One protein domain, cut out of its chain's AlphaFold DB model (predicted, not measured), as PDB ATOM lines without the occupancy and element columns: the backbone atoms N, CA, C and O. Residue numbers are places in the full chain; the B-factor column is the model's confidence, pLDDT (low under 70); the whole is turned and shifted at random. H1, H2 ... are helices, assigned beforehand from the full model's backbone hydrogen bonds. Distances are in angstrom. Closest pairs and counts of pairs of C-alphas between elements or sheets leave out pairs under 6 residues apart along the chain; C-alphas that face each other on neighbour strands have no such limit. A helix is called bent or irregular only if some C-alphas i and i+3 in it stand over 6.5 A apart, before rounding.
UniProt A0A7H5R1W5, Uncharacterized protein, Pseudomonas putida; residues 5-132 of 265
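AT A GLANCE: This is residues 5 to 132 of the 265 residues of an uncharacterized protein of Pseudomonas putida (UniProt A0A7H5R1W5). What is the overall shape? H4, H5 and H6 form a small three-helix bundle with H7 packed across H4, and the long helix H3 crosses H5 nearly at a right angle. H1 crosses H3 on the side away from H5, H8 packs near the last residues of H3, and H2 stands near H3 and H5 at the far side from H7. What are the parts? The printed part has 128 residues with eight named helices, H1 to H8 in order, and no named strand; its class is all helix. How large is it? It is compact, with a radius of gyration of the C-alphas of 14.0 A and spans of 36 by 35 by 27 A.

HOW THE PARTS SIT: What touches the longest helix? H3, residues 32 to 53, touches H5, residues 82 to 98, with residues 37 to 45 alone, about perpendicular at 83 degrees; the closest C-alphas, of Ser 41 and Ile 88, are 5.3 A apart. H1, residues 5 to 14, touches H3 about perpendicular at 84 degrees, closest at the C-alphas of Ile 7 and Val 44, 6.3 A. H8, residues 129 to 132, touches H3 closest at the C-alphas of Val 51 and Glu 131, 5.4 A. How do the other helices stand? H4, residues 64 to 76, and H5 form a hairpin, opposite ways at a shallow tilt of 34.6 degrees, only just short of steep, with the C-alphas of Leu 74 and Ala 85 closest at 5.6 A. H5 and H6, residues 104 to 112, form another at 16 degrees, with the C-alphas of Val 86 and Leu 111 closest at 6.2 A. H7, residues 115 to 124, touches H4 about perpendicular at 78 degrees, with the C-alphas of Ala 69 and Tyr 122 closest at 3.9 A. Where is H2? H2, residues 17 to 26, is close to H3 but not clearly touching, with the C-alphas of Leu 24 and Glu 35 closest at 7.0 A. How do the backbones run? Every O i to N i+4 pair is within hydrogen-bond range in H2, H3, H4, H6 and H7, against 4 of 6 in H1 and 11 of 13 in H5; H8 is too short for such a pair.

IN THESE COORDINATES: How long are the helices? H3 measures 31.4 A from first to last C-alpha, H5 24.2 A and H4 18.5 A. H1 is irregular, with C-alphas 10 and 13 at 7.2 A. Where are the anchors? C-alpha 5 is at (218.964, 225.299, 303.871), C-alpha 32 at (201.654, 216.964, 306.856) and C-alpha 132 at (226.496, 233.468, 311.477).

THE WHOLE: How far does it reach? The two C-alphas farthest apart, of Ala 18 and Pro 116, are 39.2 A apart. Are there cuts or long links? The printed part has no cut and no long link. Where is confidence low? The pLDDT is under 70 at residues 12 to 19 and 55 to 59.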
ATOM      1  N   GLU A   5     218.319 226.604 304.005       83.88
ATOM      2  CA  GLU A   5     218.964 225.299 303.871       83.88
ATOM      3  C   GLU A   5     220.081 225.110 304.905       83.88
ATOM      4  O   GLU A   5     220.093 224.103 305.606       83.88
ATOM      5  N   GLN A   6     220.948 226.108 305.105       88.12
ATOM      6  CA  GLN A   6     221.994 226.076 306.137       88.12
ATOM      7  C   GLN A   6     221.420 225.914 307.548       88.12
ATOM      8  O   GLN A   6     221.960 225.169 308.372       88.12
ATOM      9  N   ILE A   7     220.294 226.573 307.830       87.69
ATOM     10  CA  ILE A   7     219.577 226.419 309.099       87.69
ATOM     11  C   ILE A   7     219.070 224.984 309.272       87.69
ATOM     12  O   ILE A   7     219.243 224.404 310.348       87.69
ATOM     13  N   LYS A   8     218.467 224.404 308.228       82.94
ATOM     14  CA  LYS A   8     217.982 223.015 308.246       82.94
ATOM     15  C   LYS A   8     219.132 222.037 308.452       82.94
ATOM     16  O   LYS A   8     219.060 221.217 309.357       82.94
ATOM     17  N   LEU A   9     220.219 222.188 307.701       83.38
ATOM     18  CA  LEU A   9     221.409 221.339 307.778       83.38
ATOM     19  C   LEU A   9     222.063 221.349 309.165       83.38
ATOM     20  O   LEU A   9     222.493 220.309 309.659       83.38
ATOM     21  N   ARG A  10     222.119 222.506 309.834       82.88
ATOM     22  CA  ARG A  10     222.671 222.591 311.196       82.88
ATOM     23  C   ARG A  10     221.737 221.990 312.252       82.88
ATOM     24  O   ARG A  10     222.198 221.550 313.309       82.88
ATOM     25  N   ASN A  11     220.425 222.008 312.012       72.50
ATOM     26  CA  ASN A  11     219.417 221.572 312.980       72.50
ATOM     27  C   ASN A  11     218.836 220.166 312.703       72.50
ATOM     28  O   ASN A  11     218.185 219.628 313.599       72.50
ATOM     29  N   SER A  12     219.103 219.543 311.545       60.56
ATOM     30  CA  SER A  12     218.595 218.214 311.143       60.56
ATOM     31  C   SER A  12     218.883 217.131 312.189       60.56
ATOM     32  O   SER A  12     218.025 216.311 312.502       60.56
ATOM     33  N   PHE A  13     220.038 217.209 312.852       48.53
ATOM     34  CA  PHE A  13     220.449 216.285 313.913       48.53
ATOM     35  C   PHE A  13     219.635 216.373 315.221       48.53
ATOM     36  O   PHE A  13     219.829 215.543 316.109       48.53
ATOM     37  N   ARG A  14     218.763 217.378 315.413       55.34
ATOM     38  CA  ARG A  14     218.166 217.675 316.735       55.34
ATOM     39  C   ARG A  14     216.736 217.176 316.948       55.34
ATOM     40  O   ARG A  14     216.282 217.176 318.096       55.34
ATOM     41  N   HIS A  15     216.043 216.715 315.912       55.91
ATOM     42  CA  HIS A  15     214.658 216.250 316.024       55.91
ATOM     43  C   HIS A  15     214.582 214.722 315.955       55.91
ATOM     44  O   HIS A  15     214.304 214.145 314.910       55.91
ATOM     45  N   THR A  16     214.804 214.042 317.085       60.97
ATOM     46  CA  THR A  16     214.411 212.629 317.197       60.97
ATOM     47  C   THR A  16     212.898 212.500 316.982       60.97
ATOM     48  O   THR A  16     212.148 213.407 317.354       60.97
ATOM     49  N   GLY A  17     212.428 211.377 316.421       67.56
ATOM     50  CA  GLY A  17     211.002 211.168 316.115       67.56
ATOM     51  C   GLY A  17     210.070 211.442 317.305       67.56
ATOM     52  O   GLY A  17     209.046 212.098 317.152       67.56
ATOM     53  N   ALA A  18     210.487 211.070 318.519       69.81
ATOM     54  CA  ALA A  18     209.733 211.339 319.746       69.81
ATOM     55  C   ALA A  18     209.640 212.837 320.104       69.81
ATOM     56  O   ALA A  18     208.573 213.312 320.494       69.81
ATOM     57  N   LYS A  19     210.728 213.610 319.954       69.75
ATOM     58  CA  LYS A  19     210.718 215.064 320.215       69.75
ATOM     59  C   LYS A  19     209.898 215.817 319.170       69.75
ATOM     60  O   LYS A  19     209.212 216.775 319.515       69.75
ATOM     61  N   ARG A  20     209.960 215.370 317.913       75.50
ATOM     62  CA  ARG A  20     209.133 215.887 316.818       75.50
ATOM     63  C   ARG A  20     207.652 215.654 317.108       75.50
ATOM     64  O   ARG A  20     206.895 216.616 317.118       75.50
ATOM     65  N   GLN A  21     207.264 214.425 317.446       74.38
ATOM     66  CA  GLN A  21     205.870 214.107 317.762       74.38
ATOM     67  C   GLN A  21     205.358 214.893 318.976       74.38
ATOM     68  O   GLN A  21     204.259 215.435 318.938       74.38
ATOM     69  N   GLY A  22     206.169 215.021 320.032       75.62
ATOM     70  CA  GLY A  22     205.814 215.830 321.200       75.62
ATOM     71  C   GLY A  22     205.553 217.301 320.854       75.62
ATOM     72  O   GLY A  22     204.574 217.873 321.322       75.62
ATOM     73  N   PHE A  23     206.383 217.900 319.994       76.00
ATOM     74  CA  PHE A  23     206.183 219.267 319.503       76.00
ATOM     75  C   PHE A  23     204.899 219.417 318.670       76.00
ATOM     76  O   PHE A  23     204.159 220.381 318.849       76.00
ATOM     77  N   LEU A  24     204.604 218.460 317.791       78.75
ATOM     78  CA  LEU A  24     203.423 218.518 316.923       78.75
ATOM     79  C   LEU A  24     202.117 218.314 317.686       78.75
ATOM     80  O   LEU A  24     201.127 218.983 317.389       78.75
ATOM     81  N   ASN A  25     202.131 217.468 318.717       79.31
ATOM     82  CA  ASN A  25     200.991 217.297 319.612       79.31
ATOM     83  C   ASN A  25     200.646 218.615 320.333       79.31
ATOM     84  O   ASN A  25     199.471 218.937 320.483       79.31
ATOM     85  N   LEU A  26     201.654 219.410 320.726       74.75
ATOM     86  CA  LEU A  26     201.449 220.744 321.318       74.75
ATOM     87  C   LEU A  26     200.831 221.746 320.332       74.75
ATOM     88  O   LEU A  26     200.223 222.721 320.758       74.75
ATOM     89  N   CYS A  27     200.975 221.501 319.029       75.06
ATOM     90  CA  CYS A  27     200.433 222.338 317.960       75.06
ATOM     91  C   CYS A  27     199.090 221.817 317.412       75.06
ATOM     92  O   CYS A  27     198.647 222.274 316.363       75.06
ATOM     93  N   GLY A  28     198.448 220.856 318.087       77.12
ATOM     94  CA  GLY A  28     197.105 220.393 317.729       77.12
ATOM     95  C   GLY A  28     197.033 219.427 316.541       77.12
ATOM     96  O   GLY A  28     196.014 219.406 315.862       77.12
ATOM     97  N   ASN A  29     198.073 218.614 316.310       75.88
ATOM     98  CA  ASN A  29     198.134 217.611 315.230       75.88
ATOM     99  C   ASN A  29     197.917 218.216 313.826       75.88
ATOM    100  O   ASN A  29     196.911 217.932 313.171       75.88
ATOM    101  N   PRO A  30     198.857 219.057 313.362       79.88
ATOM    102  CA  PRO A  30     198.786 219.689 312.048       79.88
ATOM    103  C   PRO A  30     198.779 218.662 310.904       79.88
ATOM    104  O   PRO A  30     199.272 217.542 311.043       79.88
ATOM    105  N   THR A  31     198.265 219.065 309.741       83.31
ATOM    106  CA  THR A  31     198.431 218.294 308.494       83.31
ATOM    107  C   THR A  31     199.914 218.151 308.129       83.31
ATOM    108  O   THR A  31     200.748 218.925 308.594       83.31
ATOM    109  N   ALA A  32     200.260 217.203 307.251       79.81
ATOM    110  CA  ALA A  32     201.654 216.964 306.856       79.81
ATOM    111  C   ALA A  32     202.352 218.219 306.285       79.81
ATOM    112  O   ALA A  32     203.528 218.456 306.555       79.81
ATOM    113  N   GLU A  33     201.630 219.050 305.529       78.44
ATOM    114  CA  GLU A  33     202.161 220.306 304.982       78.44
ATOM    115  C   GLU A  33     202.410 221.345 306.085       78.44
ATOM    116  O   GLU A  33     203.496 221.924 306.169       78.44
ATOM    117  N   GLN A  34     201.443 221.518 306.991       80.19
ATOM    118  CA  GLN A  34     201.551 222.423 308.141       80.19
ATOM    119  C   GLN A  34     202.649 221.984 309.118       80.19
ATOM    120  O   GLN A  34     203.350 222.815 309.689       80.19
ATOM    121  N   GLU A  35     202.834 220.678 309.299       81.94
ATOM    122  CA  GLU A  35     203.911 220.110 310.104       81.94
ATOM    123  C   GLU A  35     205.284 220.543 309.577       81.94
ATOM    124  O   GLU A  35     206.123 221.024 310.346       81.94
ATOM    125  N   VAL A  36     205.519 220.401 308.269       79.31
ATOM    126  CA  VAL A  36     206.789 220.793 307.644       79.31
ATOM    127  C   VAL A  36     207.027 222.292 307.818       79.31
ATOM    128  O   VAL A  36     208.144 222.708 308.139       79.31
ATOM    129  N   GLU A  37     205.992 223.110 307.643       81.12
ATOM    130  CA  GLU A  37     206.077 224.558 307.823       81.12
ATOM    131  C   GLU A  37     206.403 224.956 309.270       81.12
ATOM    132  O   GLU A  37     207.313 225.761 309.501       81.12
ATOM    133  N   LEU A  38     205.719 224.361 310.250       81.69
ATOM    134  CA  LEU A  38     205.923 224.625 311.675       81.69
ATOM    135  C   LEU A  38     207.329 224.225 312.124       81.69
ATOM    136  O   LEU A  38     208.011 225.007 312.787       81.69
ATOM    137  N   ILE A  39     207.793 223.036 311.729       80.31
ATOM    138  CA  ILE A  39     209.137 222.552 312.069       80.31
ATOM    139  C   ILE A  39     210.204 223.464 311.461       80.31
ATOM    140  O   ILE A  39     211.157 223.840 312.147       80.31
ATOM    141  N   ASN A  40     210.043 223.857 310.195       82.75
ATOM    142  CA  ASN A  40     210.989 224.753 309.532       82.75
ATOM    143  C   ASN A  40     211.015 226.131 310.203       82.75
ATOM    144  O   ASN A  40     212.091 226.634 310.520       82.75
ATOM    145  N   SER A  41     209.849 226.716 310.473       86.38
ATOM    146  CA  SER A  41     209.738 228.030 311.119       86.38
ATOM    147  C   SER A  41     210.332 228.011 312.527       86.38
ATOM    148  O   SER A  41     211.083 228.913 312.905       86.38
ATOM    149  N   TYR A  42     210.090 226.935 313.280       83.56
ATOM    150  CA  TYR A  42     210.690 226.729 314.593       83.56
ATOM    151  C   TYR A  42     212.215 226.576 314.518       83.56
ATOM    152  O   TYR A  42     212.932 227.200 315.299       83.56
ATOM    153  N   ALA A  43     212.742 225.813 313.556       84.38
ATOM    154  CA  ALA A  43     214.186 225.668 313.360       84.38
ATOM    155  C   ALA A  43     214.864 227.010 313.031       84.38
ATOM    156  O   ALA A  43     215.952 227.298 313.542       84.38
ATOM    157  N   VAL A  44     214.209 227.850 312.224       89.62
ATOM    158  CA  VAL A  44     214.663 229.211 311.906       89.62
ATOM    159  C   VAL A  44     214.621 230.110 313.139       89.62
ATOM    160  O   VAL A  44     215.581 230.833 313.399       89.62
ATOM    161  N   HIS A  45     213.579 230.003 313.963       88.75
ATOM    162  CA  HIS A  45     213.508 230.728 315.226       88.75
ATOM    163  C   HIS A  45     214.605 230.295 316.215       88.75
ATOM    164  O   HIS A  45     215.275 231.131 316.816       88.75
ATOM    165  N   VAL A  46     214.882 228.993 316.332       86.06
ATOM    166  CA  VAL A  46     216.007 228.474 317.130       86.06
ATOM    167  C   VAL A  46     217.348 228.988 316.599       86.06
ATOM    168  O   VAL A  46     218.255 229.274 317.386       86.06
ATOM    169  N   ALA A  47     217.497 229.114 315.278       89.44
ATOM    170  CA  ALA A  47     218.695 229.691 314.685       89.44
ATOM    171  C   ALA A  47     218.864 231.166 315.047       89.44
ATOM    172  O   ALA A  47     219.943 231.545 315.505       89.44
ATOM    173  N   PHE A  48     217.790 231.948 314.939       91.50
ATOM    174  CA  PHE A  48     217.745 233.328 315.408       91.50
ATOM    175  C   PHE A  48     218.182 233.444 316.870       91.50
ATOM    176  O   PHE A  48     219.082 234.223 317.162       91.50
ATOM    177  N   LEU A  49     217.620 232.639 317.781       89.19
ATOM    178  CA  LEU A  49     217.966 232.717 319.205       89.19
ATOM    179  C   LEU A  49     219.469 232.496 319.445       89.19
ATOM    180  O   LEU A  49     220.085 233.220 320.226       89.19
ATOM    181  N   LYS A  50     220.085 231.542 318.733       88.19
ATOM    182  CA  LYS A  50     221.538 231.314 318.799       88.19
ATOM    183  C   LYS A  50     222.330 232.508 318.264       88.19
ATOM    184  O   LYS A  50     223.294 232.917 318.902       88.19
ATOM    185  N   VAL A  51     221.927 233.068 317.121       89.94
ATOM    186  CA  VAL A  51     222.618 234.200 316.480       89.94
ATOM    187  C   VAL A  51     222.489 235.475 317.312       89.94
ATOM    188  O   VAL A  51     223.493 236.118 317.600       89.94
ATOM    189  N   ALA A  52     221.277 235.836 317.718       88.31
ATOM    190  CA  ALA A  52     220.985 237.098 318.384       88.31
ATOM    191  C   ALA A  52     221.410 237.114 319.861       88.31
ATOM    192  O   ALA A  52     221.773 238.168 320.375       88.31
ATOM    193  N   PHE A  53     221.379 235.969 320.555       82.81
ATOM    194  CA  PHE A  53     221.539 235.936 322.017       82.81
ATOM    195  C   PHE A  53     222.671 235.033 322.517       82.81
ATOM    196  O   PHE A  53     223.092 235.163 323.671       82.81
ATOM    197  N   GLY A  54     223.217 234.164 321.661       71.50
ATOM    198  CA  GLY A  54     224.217 233.173 322.058       71.50
ATOM    199  C   GLY A  54     223.694 232.210 323.131       71.50
ATOM    200  O   GLY A  54     222.495 232.104 323.375       71.50
ATOM    201  N   ALA A  55     224.602 231.501 323.805       60.47
ATOM    202  CA  ALA A  55     224.238 230.576 324.885       60.47
ATOM    203  C   ALA A  55     223.870 231.274 326.214       60.47
ATOM    204  O   ALA A  55     223.320 230.632 327.104       60.47
ATOM    205  N   ASN A  56     224.171 232.572 326.358       50.59
ATOM    206  CA  ASN A  56     224.321 233.215 327.673       50.59
ATOM    207  C   ASN A  56     223.320 234.344 327.975       50.59
ATOM    208  O   ASN A  56     223.456 235.003 329.004       50.59
ATOM    209  N   LYS A  57     222.323 234.609 327.118       56.06
ATOM    210  CA  LYS A  57     221.307 235.642 327.390       56.06
ATOM    211  C   LYS A  57     219.888 235.073 327.318       56.06
ATOM    212  O   LYS A  57     219.389 234.849 326.217       56.06
ATOM    213  N   PRO A  58     219.199 234.890 328.459       51.53
ATOM    214  CA  PRO A  58     217.786 234.548 328.457       51.53
ATOM    215  C   PRO A  58     216.961 235.806 328.151       51.53
ATOM    216  O   PRO A  58     216.488 236.506 329.044       51.53
ATOM    217  N   LEU A  59     216.780 236.115 326.868       56.34
ATOM    218  CA  LEU A  59     215.588 236.843 326.452       56.34
ATOM    219  C   LEU A  59     214.459 235.823 326.347       56.34
ATOM    220  O   LEU A  59     214.621 234.784 325.710       56.34
ATOM    221  N   THR A  60     213.343 236.082 327.034       71.81
ATOM    222  CA  THR A  60     212.164 235.216 326.964       71.81
ATOM    223  C   THR A  60     211.747 235.141 325.492       71.81
ATOM    224  O   THR A  60     211.433 236.194 324.936       71.81
ATOM    225  N   PRO A  61     211.759 233.962 324.840       75.00
ATOM    226  CA  PRO A  61     211.549 233.851 323.391       75.00
ATOM    227  C   PRO A  61     210.233 234.466 322.882       75.00
ATOM    228  O   PRO A  61     210.124 234.823 321.714       75.00
ATOM    229  N   CYS A  62     209.256 234.640 323.778       81.00
ATOM    230  CA  CYS A  62     207.954 235.260 323.539       81.00
ATOM    231  C   CYS A  62     207.878 236.774 323.841       81.00
ATOM    232  O   CYS A  62     206.807 237.363 323.713       81.00
ATOM    233  N   LYS A  63     208.965 237.443 324.254       87.31
ATOM    234  CA  LYS A  63     208.953 238.902 324.466       87.31
ATOM    235  C   LYS A  63     208.691 239.633 323.151       87.31
ATOM    236  O   LYS A  63     209.276 239.293 322.128       87.31
ATOM    237  N   HIS A  64     207.893 240.699 323.204       89.00
ATOM    238  CA  HIS A  64     207.546 241.498 322.025       89.00
ATOM    239  C   HIS A  64     208.785 241.946 321.229       89.00
ATOM    240  O   HIS A  64     208.880 241.660 320.043       89.00
ATOM    241  N   SER A  65     209.788 242.532 321.893       90.38
ATOM    242  CA  SER A  65     211.041 242.951 321.246       90.38
ATOM    243  C   SER A  65     211.825 241.793 320.621       90.38
ATOM    244  O   SER A  65     212.428 241.960 319.568       90.38
ATOM    245  N   THR A  66     211.782 240.599 321.221       90.88
ATOM    246  CA  THR A  66     212.416 239.391 320.675       90.88
ATOM    247  C   THR A  66     211.729 238.922 319.396       90.88
ATOM    248  O   THR A  66     212.403 238.517 318.454       90.88
ATOM    249  N   LEU A  67     210.401 239.012 319.334       92.81
ATOM    250  CA  LEU A  67     209.628 238.647 318.148       92.81
ATOM    251  C   LEU A  67     209.806 239.668 317.011       92.81
ATOM    252  O   LEU A  67     209.924 239.272 315.853       92.81
ATOM    253  N   LEU A  68     209.916 240.962 317.336       94.62
ATOM    254  CA  LEU A  68     210.291 241.997 316.363       94.62
ATOM    255  C   LEU A  68     211.709 241.773 315.822       94.62
ATOM    256  O   LEU A  68     211.914 241.760 314.612       94.62
ATOM    257  N   ALA A  69     212.674 241.513 316.708       94.56
ATOM    258  CA  ALA A  69     214.042 241.179 316.321       94.56
ATOM    259  C   ALA A  69     214.114 239.901 315.471       94.56
ATOM    260  O   ALA A  69     214.956 239.796 314.583       94.56
ATOM    261  N   PHE A  70     213.217 238.936 315.696       94.94
ATOM    262  CA  PHE A  70     213.130 237.753 314.845       94.94
ATOM    263  C   PHE A  70     212.705 238.116 313.415       94.94
ATOM    264  O   PHE A  70     213.330 237.655 312.463       94.94
ATOM    265  N   LYS A  71     211.711 238.997 313.242       95.62
ATOM    266  CA  LYS A  71     211.327 239.517 311.916       95.62
ATOM    267  C   LYS A  71     212.481 240.262 311.233       95.62
ATOM    268  O   LYS A  71     212.695 240.078 310.037       95.62
ATOM    269  N   GLY A  72     213.254 241.045 311.990       96.12
ATOM    270  CA  GLY A  72     214.459 241.717 311.490       96.12
ATOM    271  C   GLY A  72     215.547 240.735 311.041       96.12
ATOM    272  O   GLY A  72     216.121 240.891 309.969       96.12
ATOM    273  N   PHE A  73     215.772 239.654 311.794       95.25
ATOM    274  CA  PHE A  73     216.700 238.579 311.414       95.25
ATOM    275  C   PHE A  73     216.325 237.915 310.080       95.25
ATOM    276  O   PHE A  73     217.197 237.677 309.241       95.25
ATOM    277  N   LEU A  74     215.035 237.633 309.862       95.25
ATOM    278  CA  LEU A  74     214.544 237.036 308.615       95.25
ATOM    279  C   LEU A  74     214.837 237.928 307.396       95.25
ATOM    280  O   LEU A  74     215.142 237.414 306.321       95.25
ATOM    281  N   ASN A  75     214.787 239.250 307.560       95.12
ATOM    282  CA  ASN A  75     215.110 240.182 306.489       95.12
ATOM    283  C   ASN A  75     216.624 240.387 306.332       95.12
ATOM    284  O   ASN A  75     217.165 240.117 305.264       95.12
ATOM    285  N   LEU A  76     217.320 240.796 307.394       93.12
ATOM    286  CA  LEU A  76     218.720 241.216 307.316       93.12
ATOM    287  C   LEU A  76     219.708 240.056 307.148       93.12
ATOM    288  O   LEU A  76     220.673 240.180 306.396       93.12
ATOM    289  N   GLU A  77     219.492 238.921 307.823       92.38
ATOM    290  CA  GLU A  77     220.424 237.788 307.737       92.38
ATOM    291  C   GLU A  77     220.018 236.746 306.717       92.38
ATOM    292  O   GLU A  77     220.906 236.127 306.135       92.38
ATOM    293  N   ILE A  78     218.718 236.515 306.516       91.19
ATOM    294  CA  ILE A  78     218.243 235.512 305.549       91.19
ATOM    295  C   ILE A  78     217.946 236.138 304.180       91.19
ATOM    296  O   ILE A  78     218.001 235.444 303.168       91.19
ATOM    297  N   GLY A  79     217.697 237.449 304.117       90.44
ATOM    298  CA  GLY A  79     217.381 238.138 302.864       90.44
ATOM    299  C   GLY A  79     215.944 237.913 302.394       90.44
ATOM    300  O   GLY A  79     215.669 238.024 301.199       90.44
ATOM    301  N   LEU A  80     215.025 237.551 303.297       92.06
ATOM    302  CA  LEU A  80     213.621 237.353 302.940       92.06
ATOM    303  C   LEU A  80     212.904 238.688 302.759       92.06
ATOM    304  O   LEU A  80     213.106 239.638 303.520       92.06
ATOM    305  N   LYS A  81     211.998 238.732 301.779       93.56
ATOM    306  CA  LYS A  81     211.045 239.834 301.639       93.56
ATOM    307  C   LYS A  81     210.109 239.873 302.846       93.56
ATOM    308  O   LYS A  81     209.851 238.841 303.470       93.56
ATOM    309  N   THR A  82     209.580 241.054 303.152       92.19
ATOM    310  CA  THR A  82     208.708 241.283 304.311       92.19
ATOM    311  C   THR A  82     207.529 240.311 304.347       92.19
ATOM    312  O   THR A  82     207.210 239.785 305.409       92.19
ATOM    313  N   GLU A  83     206.910 240.014 303.204       92.69
ATOM    314  CA  GLU A  83     205.755 239.113 303.124       92.69
ATOM    315  C   GLU A  83     206.117 237.680 303.537       92.69
ATOM    316  O   GLU A  83     205.372 237.030 304.270       92.69
ATOM    317  N   ASP A  84     207.282 237.193 303.109       92.00
ATOM    318  CA  ASP A  84     207.753 235.848 303.440       92.00
ATOM    319  C   ASP A  84     208.269 235.772 304.883       92.00
ATOM    320  O   ASP A  84     208.026 234.786 305.581       92.00
ATOM    321  N   ALA A  85     208.901 236.844 305.373       91.81
ATOM    322  CA  ALA A  85     209.288 236.968 306.775       91.81
ATOM    323  C   ALA A  85     208.062 236.934 307.707       91.81
ATOM    324  O   ALA A  85     208.082 236.250 308.731       91.81
ATOM    325  N   VAL A  86     206.970 237.613 307.333       93.62
ATOM    326  CA  VAL A  86     205.701 237.609 308.078       93.62
ATOM    327  C   VAL A  86     205.085 236.212 308.134       93.62
ATOM    328  O   VAL A  86     204.619 235.819 309.202       93.62
ATOM    329  N   LYS A  87     205.121 235.433 307.045       91.00
ATOM    330  CA  LYS A  87     204.624 234.043 307.046       91.00
ATOM    331  C   LYS A  87     205.393 233.165 308.034       91.00
ATOM    332  O   LYS A  87     204.783 232.555 308.906       91.00
ATOM    333  N   ILE A  88     206.728 233.167 307.959       90.19
ATOM    334  CA  ILE A  88     207.578 232.374 308.866       90.19
ATOM    335  C   ILE A  88     207.379 232.806 310.325       90.19
ATOM    336  O   ILE A  88     207.282 231.965 311.222       90.19
ATOM    337  N   LEU A  89     207.296 234.116 310.572       92.25
ATOM    338  CA  LEU A  89     207.012 234.659 311.894       92.25
ATOM    339  C   LEU A  89     205.648 234.196 312.404       92.25
ATOM    340  O   LEU A  89     205.571 233.694 313.519       92.25
ATOM    341  N   SER A  90     204.594 234.310 311.594       91.25
ATOM    342  CA  SER A  90     203.238 233.870 311.942       91.25
ATOM    343  C   SER A  90     203.212 232.397 312.357       91.25
ATOM    344  O   SER A  90     202.709 232.055 313.429       91.25
ATOM    345  N   SER A  91     203.866 231.534 311.579       87.25
ATOM    346  CA  SER A  91     203.959 230.102 311.871       87.25
ATOM    347  C   SER A  91     204.723 229.825 313.173       87.25
ATOM    348  O   SER A  91     204.303 228.983 313.966       87.25
ATOM    349  N   ALA A  92     205.778 230.589 313.479       85.06
ATOM    350  CA  ALA A  92     206.449 230.512 314.780       85.06
ATOM    351  C   ALA A  92     205.580 231.041 315.945       85.06
ATOM    352  O   ALA A  92     205.626 230.489 317.045       85.06
ATOM    353  N   LEU A  93     204.772 232.084 315.727       88.44
ATOM    354  CA  LEU A  93     203.881 232.659 316.744       88.44
ATOM    355  C   LEU A  93     202.735 231.712 317.120       88.44
ATOM    356  O   LEU A  93     202.372 231.651 318.294       88.44
ATOM    357  N   THR A  94     202.219 230.931 316.167       83.56
ATOM    358  CA  THR A  94     201.194 229.897 316.412       83.56
ATOM    359  C   THR A  94     201.635 228.889 317.473       83.56
ATOM    360  O   THR A  94     200.834 228.488 318.323       83.56
ATOM    361  N   VAL A  95     202.924 228.533 317.497       79.62
ATOM    362  CA  VAL A  95     203.501 227.661 318.531       79.62
ATOM    363  C   VAL A  95     203.379 228.315 319.909       79.62
ATOM    364  O   VAL A  95     202.893 227.701 320.854       79.62
ATOM    365  N   TYR A  96     203.774 229.583 320.034       83.75
ATOM    366  CA  TYR A  96     203.714 230.303 321.307       83.75
ATOM    367  C   TYR A  96     202.282 230.584 321.772       83.75
ATOM    368  O   TYR A  96     202.018 230.560 322.974       83.75
ATOM    369  N   MET A  97     201.354 230.800 320.840       84.38
ATOM    370  CA  MET A  97     199.927 230.911 321.133       84.38
ATOM    371  C   MET A  97     199.371 229.606 321.709       84.38
ATOM    372  O   MET A  97     198.690 229.629 322.730       84.38
ATOM    373  N   SER A  98     199.717 228.469 321.099       80.69
ATOM    374  CA  SER A  98     199.271 227.138 321.542       80.69
ATOM    375  C   SER A  98     199.793 226.784 322.940       80.69
ATOM    376  O   SER A  98     199.139 226.068 323.691       80.69
ATOM    377  N   LEU A  99     200.944 227.343 323.324       79.88
ATOM    378  CA  LEU A  99     201.521 227.222 324.667       79.88
ATOM    379  C   LEU A  99     200.944 228.226 325.684       79.88
ATOM    380  O   LEU A  99     201.409 228.269 326.821       79.88
ATOM    381  N   GLY A 100     199.983 229.067 325.288       82.12
ATOM    382  CA  GLY A 100     199.413 230.116 326.139       82.12
ATOM    383  C   GLY A 100     200.381 231.261 326.457       82.12
ATOM    384  O   GLY A 100     200.125 232.049 327.363       82.12
ATOM    385  N   ALA A 101     201.501 231.366 325.734       85.38
ATOM    386  CA  ALA A 101     202.536 232.368 325.983       85.38
ATOM    387  C   ALA A 101     202.260 233.717 325.295       85.38
ATOM    388  O   ALA A 101     202.915 234.706 325.623       85.38
ATOM    389  N   LEU A 102     201.328 233.760 324.337       86.88
ATOM    390  CA  LEU A 102     200.953 234.958 323.582       86.88
ATOM    391  C   LEU A 102     199.437 235.077 323.429       86.88
ATOM    392  O   LEU A 102     198.737 234.078 323.279       86.88
ATOM    393  N   THR A 103     198.950 236.318 323.391       87.44
ATOM    394  CA  THR A 103     197.561 236.651 323.046       87.44
ATOM    395  C   THR A 103     197.430 236.985 321.558       87.44
ATOM    396  O   THR A 103     198.393 237.424 320.924       87.44
ATOM    397  N   SER A 104     196.220 236.857 321.000       87.00
ATOM    398  CA  SER A 104     195.928 237.243 319.606       87.00
ATOM    399  C   SER A 104     196.265 238.713 319.313       87.00
ATOM    400  O   SER A 104     196.747 239.047 318.229       87.00
ATOM    401  N   GLU A 105     196.050 239.599 320.287       89.19
ATOM    402  CA  GLU A 105     196.413 241.017 320.186       89.19
ATOM    403  C   GLU A 105     197.934 241.199 320.071       89.19
ATOM    404  O   GLU A 105     198.416 241.920 319.197       89.19
ATOM    405  N   SER A 106     198.702 240.475 320.894       87.31
ATOM    406  CA  SER A 106     200.170 240.513 320.862       87.31
ATOM    407  C   SER A 106     200.723 240.045 319.515       87.31
ATOM    408  O   SER A 106     201.655 240.652 318.988       87.31
ATOM    409  N   ILE A 107     200.129 238.995 318.941       89.56
ATOM    410  CA  ILE A 107     200.490 238.465 317.619       89.56
ATOM    411  C   ILE A 107     200.226 239.509 316.541       89.56
ATOM    412  O   ILE A 107     201.127 239.843 315.775       89.56
ATOM    413  N   THR A 108     199.017 240.073 316.523       91.19
ATOM    414  CA  THR A 108     198.611 241.080 315.533       91.19
ATOM    415  C   THR A 108     199.552 242.281 315.554       91.19
ATOM    416  O   THR A 108     200.013 242.733 314.507       91.19
ATOM    417  N   ARG A 109     199.906 242.757 316.753       91.69
ATOM    418  CA  ARG A 109     200.845 243.866 316.928       91.69
ATOM    419  C   ARG A 109     202.231 243.551 316.358       91.69
ATOM    420  O   ARG A 109     202.788 244.375 315.648       91.69
ATOM    421  N   VAL A 110     202.776 242.367 316.645       92.81
ATOM    422  CA  VAL A 110     204.088 241.932 316.132       92.81
ATOM    423  C   VAL A 110     204.090 241.811 314.606       92.81
ATOM    424  O   VAL A 110     205.031 242.263 313.957       92.81
ATOM    425  N   LEU A 111     203.057 241.197 314.025       93.94
ATOM    426  CA  LEU A 111     202.988 240.969 312.579       93.94
ATOM    427  C   LEU A 111     202.913 242.290 311.798       93.94
ATOM    428  O   LEU A 111     203.592 242.433 310.774       93.94
ATOM    429  N   ASN A 112     202.153 243.256 312.324       95.06
ATOM    430  CA  ASN A 112     201.909 244.559 311.703       95.06
ATOM    431  C   ASN A 112     203.026 245.589 311.929       95.06
ATOM    432  O   ASN A 112     202.975 246.666 311.336       95.06
ATOM    433  N   GLU A 113     204.026 245.289 312.760       96.69
ATOM    434  CA  GLU A 113     205.137 246.212 312.993       96.69
ATOM    435  C   GLU A 113     205.914 246.468 311.681       96.69
ATOM    436  O   GLU A 113     206.254 245.505 310.972       96.69
ATOM    437  N   PRO A 114     206.217 247.735 311.331       96.38
ATOM    438  CA  PRO A 114     207.004 248.065 310.147       96.38
ATOM    439  C   PRO A 114     208.386 247.405 310.147       96.38
ATOM    440  O   PRO A 114     209.077 247.381 311.166       96.38
ATOM    441  N   GLN A 115     208.824 246.921 308.978       96.19
ATOM    442  CA  GLN A 115     210.106 246.220 308.834       96.19
ATOM    443  C   GLN A 115     211.318 247.017 309.360       96.19
ATOM    444  O   GLN A 115     212.107 246.415 310.082       96.19
ATOM    445  N   PRO A 116     211.451 248.342 309.122       96.75
ATOM    446  CA  PRO A 116     212.592 249.100 309.645       96.75
ATOM    447  C   PRO A 116     212.727 249.025 311.173       96.75
ATOM    448  O   PRO A 116     213.827 248.862 311.694       96.75
ATOM    449  N   ASN A 117     211.606 249.045 311.899       96.88
ATOM    450  CA  ASN A 117     211.615 248.925 313.357       96.88
ATOM    451  C   ASN A 117     212.064 247.520 313.783       96.88
ATOM    452  O   ASN A 117     212.795 247.358 314.759       96.88
ATOM    453  N   CYS A 118     211.650 246.486 313.047       96.88
ATOM    454  CA  CYS A 118     212.096 245.113 313.277       96.88
ATOM    455  C   CYS A 118     213.603 244.941 313.036       96.88
ATOM    456  O   CYS A 118     214.277 244.271 313.823       96.88
ATOM    457  N   ASP A 119     214.129 245.569 311.985       96.56
ATOM    458  CA  ASP A 119     215.552 245.566 311.639       96.56
ATOM    459  C   ASP A 119     216.384 246.225 312.747       96.56
ATOM    460  O   ASP A 119     217.365 245.646 313.219       96.56
ATOM    461  N   GLU A 120     215.945 247.383 313.249       96.50
ATOM    462  CA  GLU A 120     216.572 248.051 314.393       96.50
ATOM    463  C   GLU A 120     216.577 247.165 315.645       96.50
ATOM    464  O   GLU A 120     217.620 246.999 316.283       96.50
ATOM    465  N   GLN A 121     215.445 246.531 315.978       94.75
ATOM    466  CA  GLN A 121     215.368 245.611 317.120       94.75
ATOM    467  C   GLN A 121     216.334 244.428 316.975       94.75
ATOM    468  O   GLN A 121     216.956 244.014 317.958       94.75
ATOM    469  N   TYR A 122     216.508 243.898 315.763       94.56
ATOM    470  CA  TYR A 122     217.492 242.849 315.507       94.56
ATOM    471  C   TYR A 122     218.928 243.342 315.728       94.56
ATOM    472  O   TYR A 122     219.702 242.696 316.439       94.56
ATOM    473  N   LEU A 123     219.282 244.511 315.196       93.06
ATOM    474  CA  LEU A 123     220.622 245.081 315.354       93.06
ATOM    475  C   LEU A 123     220.958 245.386 316.825       93.06
ATOM    476  O   LEU A 123     222.092 245.153 317.259       93.06
ATOM    477  N   LEU A 124     219.971 245.809 317.623       92.44
ATOM    478  CA  LEU A 124     220.119 246.012 319.072       92.44
ATOM    479  C   LEU A 124     220.498 244.728 319.829       92.44
ATOM    480  O   LEU A 124     221.116 244.802 320.895       92.44
ATOM    481  N   CYS A 125     220.200 243.550 319.272       89.25
ATOM    482  CA  CYS A 125     220.597 242.273 319.861       89.25
ATOM    483  C   CYS A 125     222.115 242.026 319.783       89.25
ATOM    484  O   CYS A 125     222.626 241.198 320.536       89.25
ATOM    485  N   LYS A 126     222.849 242.779 318.945       89.56
ATOM    486  CA  LYS A 126     224.286 242.593 318.663       89.56
ATOM    487  C   LYS A 126     224.576 241.163 318.184       89.56
ATOM    488  O   LYS A 126     225.225 240.400 318.906       89.56
ATOM    489  N   PRO A 127     224.084 240.789 316.989       89.50
ATOM    490  CA  PRO A 127     224.153 239.417 316.512       89.50
ATOM    491  C   PRO A 127     225.584 238.881 316.441       89.50
ATOM    492  O   PRO A 127     226.538 239.575 316.077       89.50
ATOM    493  N   SER A 128     225.729 237.610 316.805       89.94
ATOM    494  CA  SER A 128     227.004 236.913 316.857       89.94
ATOM    495  C   SER A 128     227.509 236.620 315.449       89.94
ATOM    496  O   SER A 128     227.044 235.691 314.783       89.94
ATOM    497  N   LYS A 129     228.535 237.370 315.030       87.44
ATOM    498  CA  LYS A 129     229.275 237.090 313.792       87.44
ATOM    499  C   LYS A 129     229.754 235.639 313.760       87.44
ATOM    500  O   LYS A 129     229.546 234.963 312.768       87.44
ATOM    501  N   HIS A 130     230.299 235.132 314.865       87.88
ATOM    502  CA  HIS A 130     230.767 233.748 314.952       87.88
ATOM    503  C   HIS A 130     229.659 232.718 314.664       87.88
ATOM    504  O   HIS A 130     229.875 231.765 313.921       87.88
ATOM    505  N   GLU A 131     228.452 232.919 315.195       89.19
ATOM    506  CA  GLU A 131     227.330 232.007 314.937       89.19
ATOM    507  C   GLU A 131     226.852 232.072 313.487       89.19
ATOM    508  O   GLU A 131     226.581 231.030 312.890       89.19
ATOM    509  N   ILE A 132     226.800 233.273 312.902       88.75
ATOM    510  CA  ILE A 132     226.496 233.468 311.477       88.75
ATOM    511  C   ILE A 132     227.513 232.713 310.615       88.75
ATOM    512  O   ILE A 132     227.151 232.017 309.668       88.75
TER     513      ILE A 132